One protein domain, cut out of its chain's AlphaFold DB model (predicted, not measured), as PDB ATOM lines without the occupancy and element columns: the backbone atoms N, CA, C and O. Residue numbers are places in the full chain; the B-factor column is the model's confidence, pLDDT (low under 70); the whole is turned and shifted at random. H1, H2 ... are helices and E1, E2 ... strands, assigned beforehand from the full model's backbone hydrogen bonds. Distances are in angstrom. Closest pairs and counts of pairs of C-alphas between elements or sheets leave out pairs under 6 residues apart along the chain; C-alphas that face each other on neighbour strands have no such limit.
ATOM      1  N   PHE A 387     214.037 187.828 126.806       96.31
ATOM      2  CA  PHE A 387     213.109 186.971 127.525       96.31
ATOM      3  C   PHE A 387     213.682 186.566 128.887       96.31
ATOM      4  O   PHE A 387     214.740 185.940 128.977       96.31
ATOM      5  N   ASP A 388     212.941 186.895 129.942       95.31
ATOM      6  CA  ASP A 388     213.277 186.596 131.331       95.31
ATOM      7  C   ASP A 388     212.084 185.912 132.022       95.31
ATOM      8  O   ASP A 388     211.082 186.568 132.344       95.31
ATOM      9  N   PRO A 389     212.173 184.594 132.289       94.19
ATOM     10  CA  PRO A 389     211.142 183.856 133.008       94.19
ATOM     11  C   PRO A 389     210.787 184.436 134.381       94.19
ATOM     12  O   PRO A 389     209.639 184.302 134.800       94.19
ATOM     13  N   SER A 390     211.728 185.083 135.079       94.62
ATOM     14  CA  SER A 390     211.494 185.645 136.417       94.62
ATOM     15  C   SER A 390     210.581 186.877 136.395       94.62
ATOM     16  O   SER A 390     209.921 187.191 137.388       94.62
ATOM     17  N   ARG A 391     210.483 187.539 135.236       96.69
ATOM     18  CA  ARG A 391     209.598 188.686 134.985       96.69
ATOM     19  C   ARG A 391     208.271 188.288 134.340       96.69
ATOM     20  O   ARG A 391     207.470 189.170 134.024       96.69
ATOM     21  N   CYS A 392     208.025 186.991 134.141       98.25
ATOM     22  CA  CYS A 392     206.772 186.487 133.590       98.25
ATOM     23  C   CYS A 392     205.684 186.368 134.671       98.25
ATOM     24  O   CYS A 392     205.961 186.019 135.817       98.25
ATOM     25  N   PHE A 393     204.432 186.651 134.315       98.25
ATOM     26  CA  PHE A 393     203.283 186.608 135.215       98.25
ATOM     27  C   PHE A 393     201.972 186.339 134.460       98.25
ATOM     28  O   PHE A 393     201.869 186.517 133.246       98.25
ATOM     29  N   ARG A 394     200.946 185.914 135.200       97.50
ATOM     30  CA  ARG A 394     199.541 185.879 134.764       97.50
ATOM     31  C   ARG A 394     198.764 187.001 135.447       97.50
ATOM     32  O   ARG A 394     199.242 187.587 136.417       97.50
ATOM     33  N   ILE A 395     197.554 187.278 134.971       97.31
ATOM     34  CA  ILE A 395     196.739 188.376 135.500       97.31
ATOM     35  C   ILE A 395     195.378 187.953 136.033       97.31
ATOM     36  O   ILE A 395     194.772 186.987 135.570       97.31
ATOM     37  N   THR A 396     194.874 188.751 136.969       97.00
ATOM     38  CA  THR A 396     193.472 188.803 137.388       97.00
ATOM     39  C   THR A 396     192.990 190.249 137.392       97.00
ATOM     40  O   THR A 396     193.789 191.179 137.442       97.00
ATOM     41  N   SER A 397     191.678 190.448 137.317       96.38
ATOM     42  CA  SER A 397     191.073 191.776 137.392       96.38
ATOM     43  C   SER A 397     189.725 191.697 138.093       96.38
ATOM     44  O   SER A 397     188.985 190.724 137.908       96.38
ATOM     45  N   ASP A 398     189.416 192.723 138.878       94.75
ATOM     46  CA  ASP A 398     188.100 192.928 139.488       94.75
ATOM     47  C   ASP A 398     187.172 193.743 138.565       94.75
ATOM     48  O   ASP A 398     185.965 193.815 138.804       94.75
ATOM     49  N   GLU A 399     187.708 194.324 137.484       94.69
ATOM     50  CA  GLU A 399     186.934 195.030 136.464       94.69
ATOM     51  C   GLU A 399     186.038 194.032 135.694       94.69
ATOM     52  O   GLU A 399     186.539 193.061 135.111       94.69
ATOM     53  N   PRO A 400     184.700 194.206 135.709       94.44
ATOM     54  CA  PRO A 400     183.780 193.207 135.177       94.44
ATOM     55  C   PRO A 400     183.969 192.857 133.697       94.44
ATOM     56  O   PRO A 400     183.763 191.699 133.331       94.44
ATOM     57  N   GLU A 401     184.291 193.812 132.825       92.75
ATOM     58  CA  GLU A 401     184.437 193.560 131.385       92.75
ATOM     59  C   GLU A 401     185.708 192.763 131.074       92.75
ATOM     60  O   GLU A 401     185.638 191.730 130.398       92.75
ATOM     61  N   LEU A 402     186.841 193.161 131.645       94.69
ATOM     62  CA  LEU A 402     188.120 192.476 131.524       94.69
ATOM     63  C   LEU A 402     188.065 191.090 132.169       94.69
ATOM     64  O   LEU A 402     188.472 190.113 131.544       94.69
ATOM     65  N   ASN A 403     187.480 190.951 133.362       95.69
ATOM     66  CA  ASN A 403     187.306 189.646 134.010       95.69
ATOM     67  C   ASN A 403     186.471 188.686 133.142       95.69
ATOM     68  O   ASN A 403     186.825 187.513 132.985       95.69
ATOM     69  N   ARG A 404     185.386 189.177 132.521       95.81
ATOM     70  CA  ARG A 404     184.585 188.383 131.568       95.81
ATOM     71  C   ARG A 404     185.402 187.969 130.347       95.81
ATOM     72  O   ARG A 404     185.271 186.827 129.908       95.81
ATOM     73  N   LEU A 405     186.236 188.858 129.809       96.12
ATOM     74  CA  LEU A 405     187.111 188.551 128.679       96.12
ATOM     75  C   LEU A 405     188.155 187.482 129.044       96.12
ATOM     76  O   LEU A 405     188.280 186.496 128.320       96.12
ATOM     77  N   LEU A 406     188.813 187.606 130.200       96.75
ATOM     78  CA  LEU A 406     189.774 186.617 130.705       96.75
ATOM     79  C   LEU A 406     189.132 185.237 130.901       96.75
ATOM     80  O   LEU A 406     189.673 184.227 130.450       96.75
ATOM     81  N   LYS A 407     187.934 185.180 131.498       96.50
ATOM     82  CA  LYS A 407     187.156 183.933 131.616       96.50
ATOM     83  C   LYS A 407     186.799 183.346 130.256       96.50
ATOM     84  O   LYS A 407     186.795 182.130 130.093       96.50
ATOM     85  N   ARG A 408     186.497 184.193 129.270       96.81
ATOM     86  CA  ARG A 408     186.193 183.746 127.911       96.81
ATOM     87  C   ARG A 408     187.415 183.138 127.226       96.81
ATOM     88  O   ARG A 408     187.246 182.110 126.580       96.81
ATOM     89  N   TYR A 409     188.610 183.710 127.389       97.12
ATOM     90  CA  TYR A 409     189.844 183.071 126.917       97.12
ATOM     91  C   TYR A 409     190.042 181.702 127.575       97.12
ATOM     92  O   TYR A 409     190.185 180.711 126.865       97.12
ATOM     93  N   ALA A 410     189.920 181.621 128.905       95.44
ATOM     94  CA  ALA A 410     190.061 180.365 129.641       95.44
ATOM     95  C   ALA A 410     189.060 179.287 129.178       95.44
ATOM     96  O   ALA A 410     189.444 178.140 128.960       95.44
ATOM     97  N   ASN A 411     187.793 179.655 128.948       96.62
ATOM     98  CA  ASN A 411     186.763 178.741 128.437       96.62
ATOM     99  C   ASN A 411     187.044 178.240 127.011       96.62
ATOM    100  O   ASN A 411     186.573 177.170 126.638       96.62
ATOM    101  N   LEU A 412     187.785 179.013 126.211       96.56
ATOM    102  CA  LEU A 412     188.244 178.621 124.875       96.56
ATOM    103  C   LEU A 412     189.592 177.881 124.911       96.56
ATOM    104  O   LEU A 412     190.125 177.534 123.861       96.56
ATOM    105  N   GLY A 413     190.155 177.643 126.101       96.62
ATOM    106  CA  GLY A 413     191.473 177.034 126.257       96.62
ATOM    107  C   GLY A 413     192.621 177.941 125.811       96.62
ATOM    108  O   GLY A 413     193.689 177.437 125.486       96.62
ATOM    109  N   ILE A 414     192.412 179.259 125.757       96.94
ATOM    110  CA  ILE A 414     193.454 180.244 125.456       96.94
ATOM    111  C   ILE A 414     194.048 180.715 126.784       96.94
ATOM    112  O   ILE A 414     193.389 181.391 127.576       96.94
ATOM    113  N   GLU A 415     195.302 180.356 127.024       95.19
ATOM    114  CA  GLU A 415     196.092 180.812 128.159       95.19
ATOM    115  C   GLU A 415     197.029 181.937 127.719       95.19
ATOM    116  O   GLU A 415     197.844 181.766 126.812       95.19
ATOM    117  N   ILE A 416     196.909 183.082 128.387       95.50
ATOM    118  CA  ILE A 416     197.690 184.284 128.105       95.50
ATOM    119  C   ILE A 416     198.674 184.506 129.245       95.50
ATOM    120  O   ILE A 416     198.312 184.405 130.422       95.50
ATOM    121  N   GLN A 417     199.905 184.846 128.890       97.44
ATOM    122  CA  GLN A 417     200.950 185.218 129.827       97.44
ATOM    123  C   GLN A 417     201.507 186.595 129.471       97.44
ATOM    124  O   GLN A 417     201.366 187.079 128.348       97.44
ATOM    125  N   PHE A 418     202.154 187.226 130.443       98.50
ATOM    126  CA  PHE A 418     202.803 188.516 130.267       98.50
ATOM    127  C   PHE A 418     204.234 188.439 130.769       98.50
ATOM    128  O   PHE A 418     204.497 187.804 131.786       98.50
ATOM    129  N   GLN A 419     205.146 189.125 130.094       98.50
ATOM    130  CA  GLN A 419     206.448 189.490 130.626       98.50
ATOM    131  C   GLN A 419     206.463 190.998 130.876       98.50
ATOM    132  O   GLN A 419     206.071 191.790 130.015       98.50
ATOM    133  N   ASP A 420     206.929 191.397 132.054       98.69
ATOM    134  CA  ASP A 420     207.276 192.787 132.327       98.69
ATOM    135  C   ASP A 420     208.561 193.120 131.568       98.69
ATOM    136  O   ASP A 420     209.606 192.530 131.839       98.69
ATOM    137  N   ILE A 421     208.474 194.030 130.603       98.19
ATOM    138  CA  ILE A 421     209.612 194.511 129.814       98.19
ATOM    139  C   ILE A 421     209.826 196.007 130.048       98.19
ATOM    140  O   ILE A 421     210.375 196.704 129.205       98.19
ATOM    141  N   CYS A 429     205.791 198.857 130.441       98.81
ATOM    142  CA  CYS A 429     205.809 198.187 129.148       98.81
ATOM    143  C   CYS A 429     205.694 196.675 129.345       98.81
ATOM    144  O   CYS A 429     206.410 196.082 130.157       98.81
ATOM    145  N   TYR A 430     204.776 196.047 128.613       98.81
ATOM    146  CA  TYR A 430     204.483 194.625 128.753       98.81
ATOM    147  C   TYR A 430     204.517 193.924 127.404       98.81
ATOM    148  O   TYR A 430     204.082 194.466 126.389       98.81
ATOM    149  N   ARG A 431     204.990 192.680 127.428       98.38
ATOM    150  CA  ARG A 431     204.919 191.733 126.319       98.38
ATOM    151  C   ARG A 431     203.886 190.675 126.674       98.38
ATOM    152  O   ARG A 431     204.109 189.881 127.582       98.38
ATOM    153  N   CYS A 432     202.749 190.693 125.997       98.50
ATOM    154  CA  CYS A 432     201.769 189.618 126.060       98.50
ATOM    155  C   CYS A 432     202.224 188.497 125.128       98.50
ATOM    156  O   CYS A 432     202.644 188.778 124.006       98.50
ATOM    157  N   TYR A 433     202.140 187.246 125.574       98.00
ATOM    158  CA  TYR A 433     202.446 186.097 124.736       98.00
ATOM    159  C   TYR A 433     201.458 184.946 124.929       98.00
ATOM    160  O   TYR A 433     200.845 184.786 125.987       98.00
ATOM    161  N   VAL A 434     201.310 184.153 123.868       97.44
ATOM    162  CA  VAL A 434     200.529 182.914 123.815       97.44
ATOM    163  C   VAL A 434     201.386 181.835 123.159       97.44
ATOM    164  O   VAL A 434     202.026 182.083 122.137       97.44
ATOM    165  N   ILE A 435     201.375 180.626 123.721       97.25
ATOM    166  CA  ILE A 435     202.048 179.459 123.138       97.25
ATOM    167  C   ILE A 435     201.051 178.725 122.234       97.25
ATOM    168  O   ILE A 435     200.081 178.138 122.711       97.25
ATOM    169  N   ALA A 436     201.260 178.750 120.922       96.00
ATOM    170  CA  ALA A 436     200.395 178.089 119.949       96.00
ATOM    171  C   ALA A 436     200.440 176.544 120.062       96.00
ATOM    172  O   ALA A 436     201.366 175.988 120.661       96.00
ATOM    173  N   PRO A 437     199.461 175.809 119.485       95.44
ATOM    174  CA  PRO A 437     199.428 174.343 119.502       95.44
ATOM    175  C   PRO A 437     200.674 173.647 118.966       95.44
ATOM    176  O   PRO A 437     200.949 172.524 119.378       95.44
ATOM    177  N   ASP A 438     201.423 174.277 118.068       94.31
ATOM    178  CA  ASP A 438     202.686 173.789 117.502       94.31
ATOM    179  C   ASP A 438     203.917 174.185 118.340       94.31
ATOM    180  O   ASP A 438     204.984 173.597 118.177       94.31
ATOM    181  N   GLY A 439     203.738 175.044 119.346       93.62
ATOM    182  CA  GLY A 439     204.785 175.528 120.242       93.62
ATOM    183  C   GLY A 439     205.329 176.900 119.858       93.62
ATOM    184  O   GLY A 439     206.163 177.419 120.593       93.62
ATOM    185  N   GLN A 440     204.854 177.497 118.758       95.31
ATOM    186  CA  GLN A 440     205.233 178.853 118.377       95.31
ATOM    187  C   GLN A 440     204.807 179.855 119.457       95.31
ATOM    188  O   GLN A 440     203.700 179.775 119.995       95.31
ATOM    189  N   ILE A 441     205.671 180.823 119.753       96.31
ATOM    190  CA  ILE A 441     205.343 181.942 120.632       96.31
ATOM    191  C   ILE A 441     204.758 183.073 119.776       96.31
ATOM    192  O   ILE A 441     205.378 183.538 118.823       96.31
ATOM    193  N   ILE A 442     203.539 183.503 120.099       96.06
ATOM    194  CA  ILE A 442     202.846 184.613 119.434       96.06
ATOM    195  C   ILE A 442     202.739 185.757 120.432       96.06
ATOM    196  O   ILE A 442     202.251 185.538 121.540       96.06
ATOM    197  N   MET A 443     203.179 186.961 120.057       96.25
ATOM    198  CA  MET A 443     203.353 188.062 121.010       96.25
ATOM    199  C   MET A 443     202.844 189.407 120.503       96.25
ATOM    200  O   MET A 443     202.838 189.671 119.303       96.25
ATOM    201  N   GLY A 444     202.471 190.269 121.446       96.12
ATOM    202  CA  GLY A 444     202.225 191.696 121.251       96.12
ATOM    203  C   GLY A 444     202.880 192.500 122.373       96.12
ATOM    204  O   GLY A 444     202.955 192.039 123.513       96.12
ATOM    205  N   THR A 445     203.375 193.693 122.058       97.50
ATOM    206  CA  THR A 445     204.000 194.611 123.020       97.50
ATOM    207  C   THR A 445     203.201 195.895 123.099       97.50
ATOM    208  O   THR A 445     202.620 196.298 122.104       97.50
ATOM    209  N   ALA A 446     203.166 196.528 124.268       98.38
ATOM    210  CA  ALA A 446     202.669 197.894 124.388       98.38
ATOM    211  C   ALA A 446     203.253 198.588 125.619       98.38
ATOM    212  O   ALA A 446     203.554 197.947 126.633       98.38
ATOM    213  N   ALA A 447     203.374 199.912 125.539       98.62
ATOM    214  CA  ALA A 447     203.708 200.776 126.663       98.62
ATOM    215  C   ALA A 447     202.606 201.810 126.913       98.62
ATOM    216  O   ALA A 447     201.843 202.171 126.021       98.62
ATOM    217  N   HIS A 448     202.515 202.292 128.152       98.44
ATOM    218  CA  HIS A 448     201.664 203.419 128.535       98.44
ATOM    219  C   HIS A 448     202.084 203.919 129.922       98.44
ATOM    220  O   HIS A 448     202.475 203.133 130.780       98.44
ATOM    221  N   LEU A 449     201.866 205.203 130.222       98.44
ATOM    222  CA  LEU A 449     201.990 205.760 131.582       98.44
ATOM    223  C   LEU A 449     201.004 205.160 132.613       98.44
ATOM    224  O   LEU A 449     200.970 205.583 133.761       98.44
ATOM    225  N   ASP A 450     200.157 204.216 132.217       97.88
ATOM    226  CA  ASP A 450     199.168 203.533 133.050       97.88
ATOM    227  C   ASP A 450     199.305 202.049 132.731       97.88
ATOM    228  O   ASP A 450     199.011 201.617 131.613       97.88
ATOM    229  N   GLY A 451     199.791 201.282 133.702       98.06
ATOM    230  CA  GLY A 451     200.120 199.880 133.517       98.06
ATOM    231  C   GLY A 451     198.926 199.028 133.095       98.06
ATOM    232  O   GLY A 451     199.109 198.083 132.337       98.06
ATOM    233  N   ASN A 452     197.701 199.384 133.493       96.81
ATOM    234  CA  ASN A 452     196.509 198.681 133.019       96.81
ATOM    235  C   ASN A 452     196.331 198.885 131.507       96.81
ATOM    236  O   ASN A 452     196.189 197.924 130.754       96.81
ATOM    237  N   LYS A 453     196.430 200.135 131.037       96.88
ATOM    238  CA  LYS A 453     196.305 200.450 129.606       96.88
ATOM    239  C   LYS A 453     197.411 199.805 128.775       96.88
ATOM    240  O   LYS A 453     197.102 199.245 127.728       96.88
ATOM    241  N   ALA A 454     198.659 199.834 129.252       98.31
ATOM    242  CA  ALA A 454     199.777 199.154 128.595       98.31
ATOM    243  C   ALA A 454     199.512 197.645 128.478       98.31
ATOM    244  O   ALA A 454     199.681 197.056 127.415       98.31
ATOM    245  N   LEU A 455     199.038 197.015 129.554       98.00
ATOM    246  CA  LEU A 455     198.778 195.581 129.572       98.00
ATOM    247  C   LEU A 455     197.633 195.194 128.629       98.00
ATOM    248  O   LEU A 455     197.762 194.247 127.852       98.00
ATOM    249  N   VAL A 456     196.519 195.931 128.677       97.06
ATOM    250  CA  VAL A 456     195.368 195.701 127.793       97.06
ATOM    251  C   VAL A 456     195.758 195.912 126.333       97.06
ATOM    252  O   VAL A 456     195.383 195.090 125.502       97.06
ATOM    253  N   ALA A 457     196.535 196.951 126.015       97.25
ATOM    254  CA  ALA A 457     197.024 197.190 124.662       97.25
ATOM    255  C   ALA A 457     197.874 196.010 124.164       97.25
ATOM    256  O   ALA A 457     197.501 195.397 123.164       97.25
ATOM    257  N   ALA A 458     198.895 195.588 124.925       98.12
ATOM    258  CA  ALA A 458     199.759 194.454 124.571       98.12
ATOM    259  C   ALA A 458     198.948 193.169 124.338       98.12
ATOM    260  O   ALA A 458     199.168 192.436 123.370       98.12
ATOM    261  N   MET A 459     197.956 192.920 125.202       97.50
ATOM    262  CA  MET A 459     197.019 191.811 125.049       97.50
ATOM    263  C   MET A 459     196.228 191.927 123.748       97.50
ATOM    264  O   MET A 459     196.238 191.002 122.946       97.50
ATOM    265  N   THR A 460     195.547 193.049 123.517       95.75
ATOM    266  CA  THR A 460     194.685 193.212 122.338       95.75
ATOM    267  C   THR A 460     195.462 193.229 121.025       95.75
ATOM    268  O   THR A 460     194.912 192.785 120.021       95.75
ATOM    269  N   GLU A 461     196.723 193.668 121.023       95.19
ATOM    270  CA  GLU A 461     197.606 193.655 119.853       95.19
ATOM    271  C   GLU A 461     198.187 192.282 119.523       95.19
ATOM    272  O   GLU A 461     198.546 192.046 118.370       95.19
ATOM    273  N   THR A 462     198.233 191.360 120.489       96.81
ATOM    274  CA  THR A 462     198.773 190.013 120.269       96.81
ATOM    275  C   THR A 462     197.976 189.303 119.168       96.81
ATOM    276  O   THR A 462     196.769 189.086 119.345       96.81
ATOM    277  N   PRO A 463     198.611 188.902 118.047       94.69
ATOM    278  CA  PRO A 463     197.925 188.464 116.834       94.69
ATOM    279  C   PRO A 463     197.485 186.991 116.888       94.69
ATOM    280  O   PRO A 463     197.659 186.221 115.944       94.69
ATOM    281  N   TYR A 464     196.915 186.576 118.019       95.06
ATOM    282  CA  TYR A 464     196.384 185.233 118.217       95.06
ATOM    283  C   TYR A 464     194.895 185.183 117.844       95.06
ATOM    284  O   TYR A 464     194.140 186.039 118.312       95.06
ATOM    285  N   PRO A 465     194.426 184.222 117.025       93.12
ATOM    286  CA  PRO A 465     193.051 184.249 116.547       93.12
ATOM    287  C   PRO A 465     191.999 184.151 117.663       93.12
ATOM    288  O   PRO A 465     192.000 183.215 118.460       93.12
ATOM    289  N   PHE A 466     191.048 185.087 117.691       93.50
ATOM    290  CA  PHE A 466     189.960 185.125 118.671       93.50
ATOM    291  C   PHE A 466     188.664 185.672 118.040       93.50
ATOM    292  O   PHE A 466     188.701 186.615 117.245       93.50
ATOM    293  N   PRO A 467     187.476 185.110 118.354       90.62
ATOM    294  CA  PRO A 467     187.212 183.994 119.270       90.62
ATOM    295  C   PRO A 467     187.253 182.599 118.623       90.62
ATOM    296  O   PRO A 467     186.953 181.625 119.300       90.62
ATOM    297  N   GLY A 468     187.547 182.503 117.323       87.25
ATOM    298  CA  GLY A 468     187.501 181.249 116.554       87.25
ATOM    299  C   GLY A 468     188.847 180.540 116.385       87.25
ATOM    300  O   GLY A 468     188.969 179.714 115.486       87.25
ATOM    301  N   GLY A 469     189.862 180.909 117.170       88.12
ATOM    302  CA  GLY A 469     191.188 180.293 117.116       88.12
ATOM    303  C   GLY A 469     191.274 178.944 117.827       88.12
ATOM    304  O   GLY A 469     190.343 178.563 118.541       88.12
ATOM    305  N   PRO A 470     192.388 178.215 117.644       94.25
ATOM    306  CA  PRO A 470     192.654 177.014 118.423       94.25
ATOM    307  C   PRO A 470     192.868 177.357 119.906       94.25
ATOM    308  O   PRO A 470     193.156 178.498 120.261       94.25
ATOM    309  N   ALA A 471     192.757 176.349 120.773       96.06
ATOM    310  CA  ALA A 471     193.254 176.454 122.143       96.06
ATOM    311  C   ALA A 471     194.779 176.659 122.133       96.06
ATOM    312  O   ALA A 471     195.469 176.158 121.242       96.06
ATOM    313  N   SER A 472     195.320 177.354 123.128       96.69
ATOM    314  CA  SER A 472     196.766 177.483 123.292       96.69
ATOM    315  C   SER A 472     197.337 176.266 124.027       96.69
ATOM    316  O   SER A 472     196.618 175.484 124.655       96.69
ATOM    317  N   ARG A 473     198.660 176.106 123.998       96.06
ATOM    318  CA  ARG A 473     199.349 175.268 124.982       96.06
ATOM    319  C   ARG A 473     199.361 175.978 126.333       96.06
ATOM    320  O   ARG A 473     199.356 177.207 126.411       96.06
ATOM    321  N   ARG A 474     199.412 175.172 127.392       91.38
ATOM    322  CA  ARG A 474     199.651 175.644 128.752       91.38
ATOM    323  C   ARG A 474     201.128 175.955 128.938       91.38
ATOM    324  O   ARG A 474     201.976 175.149 128.556       91.38
ATOM    325  N   ASP A 475     201.423 177.083 129.574       90.19
ATOM    326  CA  ASP A 475     202.771 177.348 130.066       90.19
ATOM    327  C   ASP A 475     203.030 176.427 131.274       90.19
ATOM    328  O   ASP A 475     202.282 176.496 132.258       90.19
ATOM    329  N   PRO A 476     204.034 175.530 131.223       88.19
ATOM    330  CA  PRO A 476     204.294 174.591 132.312       88.19
ATOM    331  C   PRO A 476     204.795 175.287 133.583       88.19
ATOM    332  O   PRO A 476     204.803 174.669 134.647       88.19
ATOM    333  N   ARG A 477     205.224 176.552 133.490       91.75
ATOM    334  CA  ARG A 477     205.729 177.317 134.629       91.75
ATOM    335  C   ARG A 477     204.594 177.750 135.552       91.75
ATOM    336  O   ARG A 477     203.511 178.169 135.121       91.75
ATOM    337  N   ASP A 478     204.885 177.714 136.848       93.25
ATOM    338  CA  ASP A 478     204.028 178.311 137.865       93.25
ATOM    339  C   ASP A 478     204.313 179.815 137.957       93.25
ATOM    340  O   ASP A 478     205.161 180.274 138.718       93.25
ATOM    341  N   LEU A 479     203.674 180.575 137.066       96.56
ATOM    342  CA  LEU A 479     203.845 182.019 136.993       96.56
ATOM    343  C   LEU A 479     203.050 182.724 138.102       96.56
ATOM    344  O   LEU A 479     201.873 182.395 138.296       96.56
ATOM    345  N   PRO A 480     203.630 183.745 138.761       97.50
ATOM    346  CA  PRO A 480     202.912 184.553 139.736       97.50
ATOM    347  C   PRO A 480     201.701 185.230 139.093       97.50
ATOM    348  O   PRO A 480     201.712 185.582 137.912       97.50
ATOM    349  N   VAL A 481     200.656 185.452 139.888       97.38
ATOM    350  CA  VAL A 481     199.448 186.161 139.457       97.38
ATOM    351  C   VAL A 481     199.493 187.591 139.985       97.38
ATOM    352  O   VAL A 481     199.636 187.799 141.188       97.38
ATOM    353  N   ARG A 482     199.354 188.577 139.095       97.69
ATOM    354  CA  ARG A 482     199.255 190.001 139.444       97.69
ATOM    355  C   ARG A 482     197.835 190.505 139.201       97.69
ATOM    356  O   ARG A 482     197.213 190.154 138.199       97.69
ATOM    357  N   ARG A 483     197.330 191.360 140.087       97.62
ATOM    358  CA  ARG A 483     196.079 192.088 139.843       97.62
ATOM    359  C   ARG A 483     196.366 193.249 138.899       97.62
ATOM    360  O   ARG A 483     197.319 193.997 139.113       97.62
ATOM    361  N   VAL A 484     195.547 193.408 137.864       96.88
ATOM    362  CA  VAL A 484     195.679 194.499 136.883       96.88
ATOM    363  C   VAL A 484     195.550 195.864 137.564       96.88
ATOM    364  O   VAL A 484     196.205 196.830 137.177       96.88
ATOM    365  N   GLU A 485     194.731 195.949 138.609       95.94
ATOM    366  CA  GLU A 485     194.466 197.181 139.343       95.94
ATOM    367  C   GLU A 485     195.681 197.688 140.129       95.94
ATOM    368  O   GLU A 485     195.784 198.903 140.314       95.94
ATOM    369  N   ASP A 486     196.591 196.782 140.510       96.88
ATOM    370  CA  ASP A 486     197.786 197.051 141.322       96.88
ATOM    371  C   ASP A 486     199.000 197.468 140.465       96.88
ATOM    372  O   ASP A 486     200.073 197.765 140.995       96.88
TER     373      ASP A 486
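What this domain is: This is residues 387 to 421 and 429 to 486 of the 562 residues of the protein "YcaO domain-containing protein" of Desulfoplanes formicivorans (UniProt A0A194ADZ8). A strongly twisted sheet of five strands curls round helix H2, which packs on one face, mainly on E4 and E3. The longer helix H1 only grazes the sheet with its residues 402 to 407, and a long stretch without named elements, residues 462 to 480, leads from H2 to the short edge strand E5. The 93 printed residues hold two named helices and five named strands, along the chain E1, H1, E2, E3, E4, H2, E5, of mixed class; the mixed sheet has the order E4, E3, E2, E1, E5. The whole is compact, with a radius of gyration of the C-alphas of 12.3 A, and rounded, with spans of 34 by 30 by 23 A.

How they stand to each other: In the sheet, E4, residues 441 to 447, and E3, residues 429 to 435, form an antiparallel hairpin, with N 432 and O 444 within hydrogen-bond range at 2.8 A. E2, residues 417 to 420, is antiparallel to E3, with N 419 and O 431 at 2.8 A. E1, residues 392 to 396, is antiparallel to E2, their directions 117 degrees apart, with N 393 and O 418 at 2.8 A. E5, residues 481 to 483, is parallel to E1 at 50 degrees, with N 482 and O 394 at 2.9 A. The pairing of E1 is staggered: residues 392 to 393 pair with E2 and residues 394 to 396 with E5. H2, residues 451 to 461, is on one face of the sheet, which gives two layers, a helix on one face of a sheet. Its closest C-alphas to E4 are those of Ala 458 and Ala 446, 4.5 A apart, and to E3 those of Met 459 and Cys 432, 5.3 A apart. H1, residues 400 to 411, only grazes the sheet; the closest C-alphas of H1 and E1 are those of Asn 403 and Thr 396, 7.1 A apart. H1 and H2 are apart. In both helices every O i to N i+4 pair is within hydrogen-bond range.

Where its parts are: E3 and E4 measure 20.0 A and 19.8 A from first to last C-alpha, E1 14.0 A, E2 10.2 A and E5 6.8 A. H1 measures 16.2 A and H2 15.2 A. E1 begins at C-alpha 392 (206.772, 186.487, 133.590), H2 begins at C-alpha 451 (200.120, 199.880, 133.517), and E5 ends at C-alpha 483 (196.079, 192.088, 139.843).

The domain as a whole: The two C-alphas farthest apart, those of Asp 438 and Leu 449, are 34.9 A apart. Residues 422 to 428 are not printed, in the link from E2 to E3, and C-alphas 421 and 429 are 5.3 A apart across this cut. The link from H2 to E5 is long, with 19 residues. The mean pLDDT of the printed part is 96.0, and no printed residue is under 70.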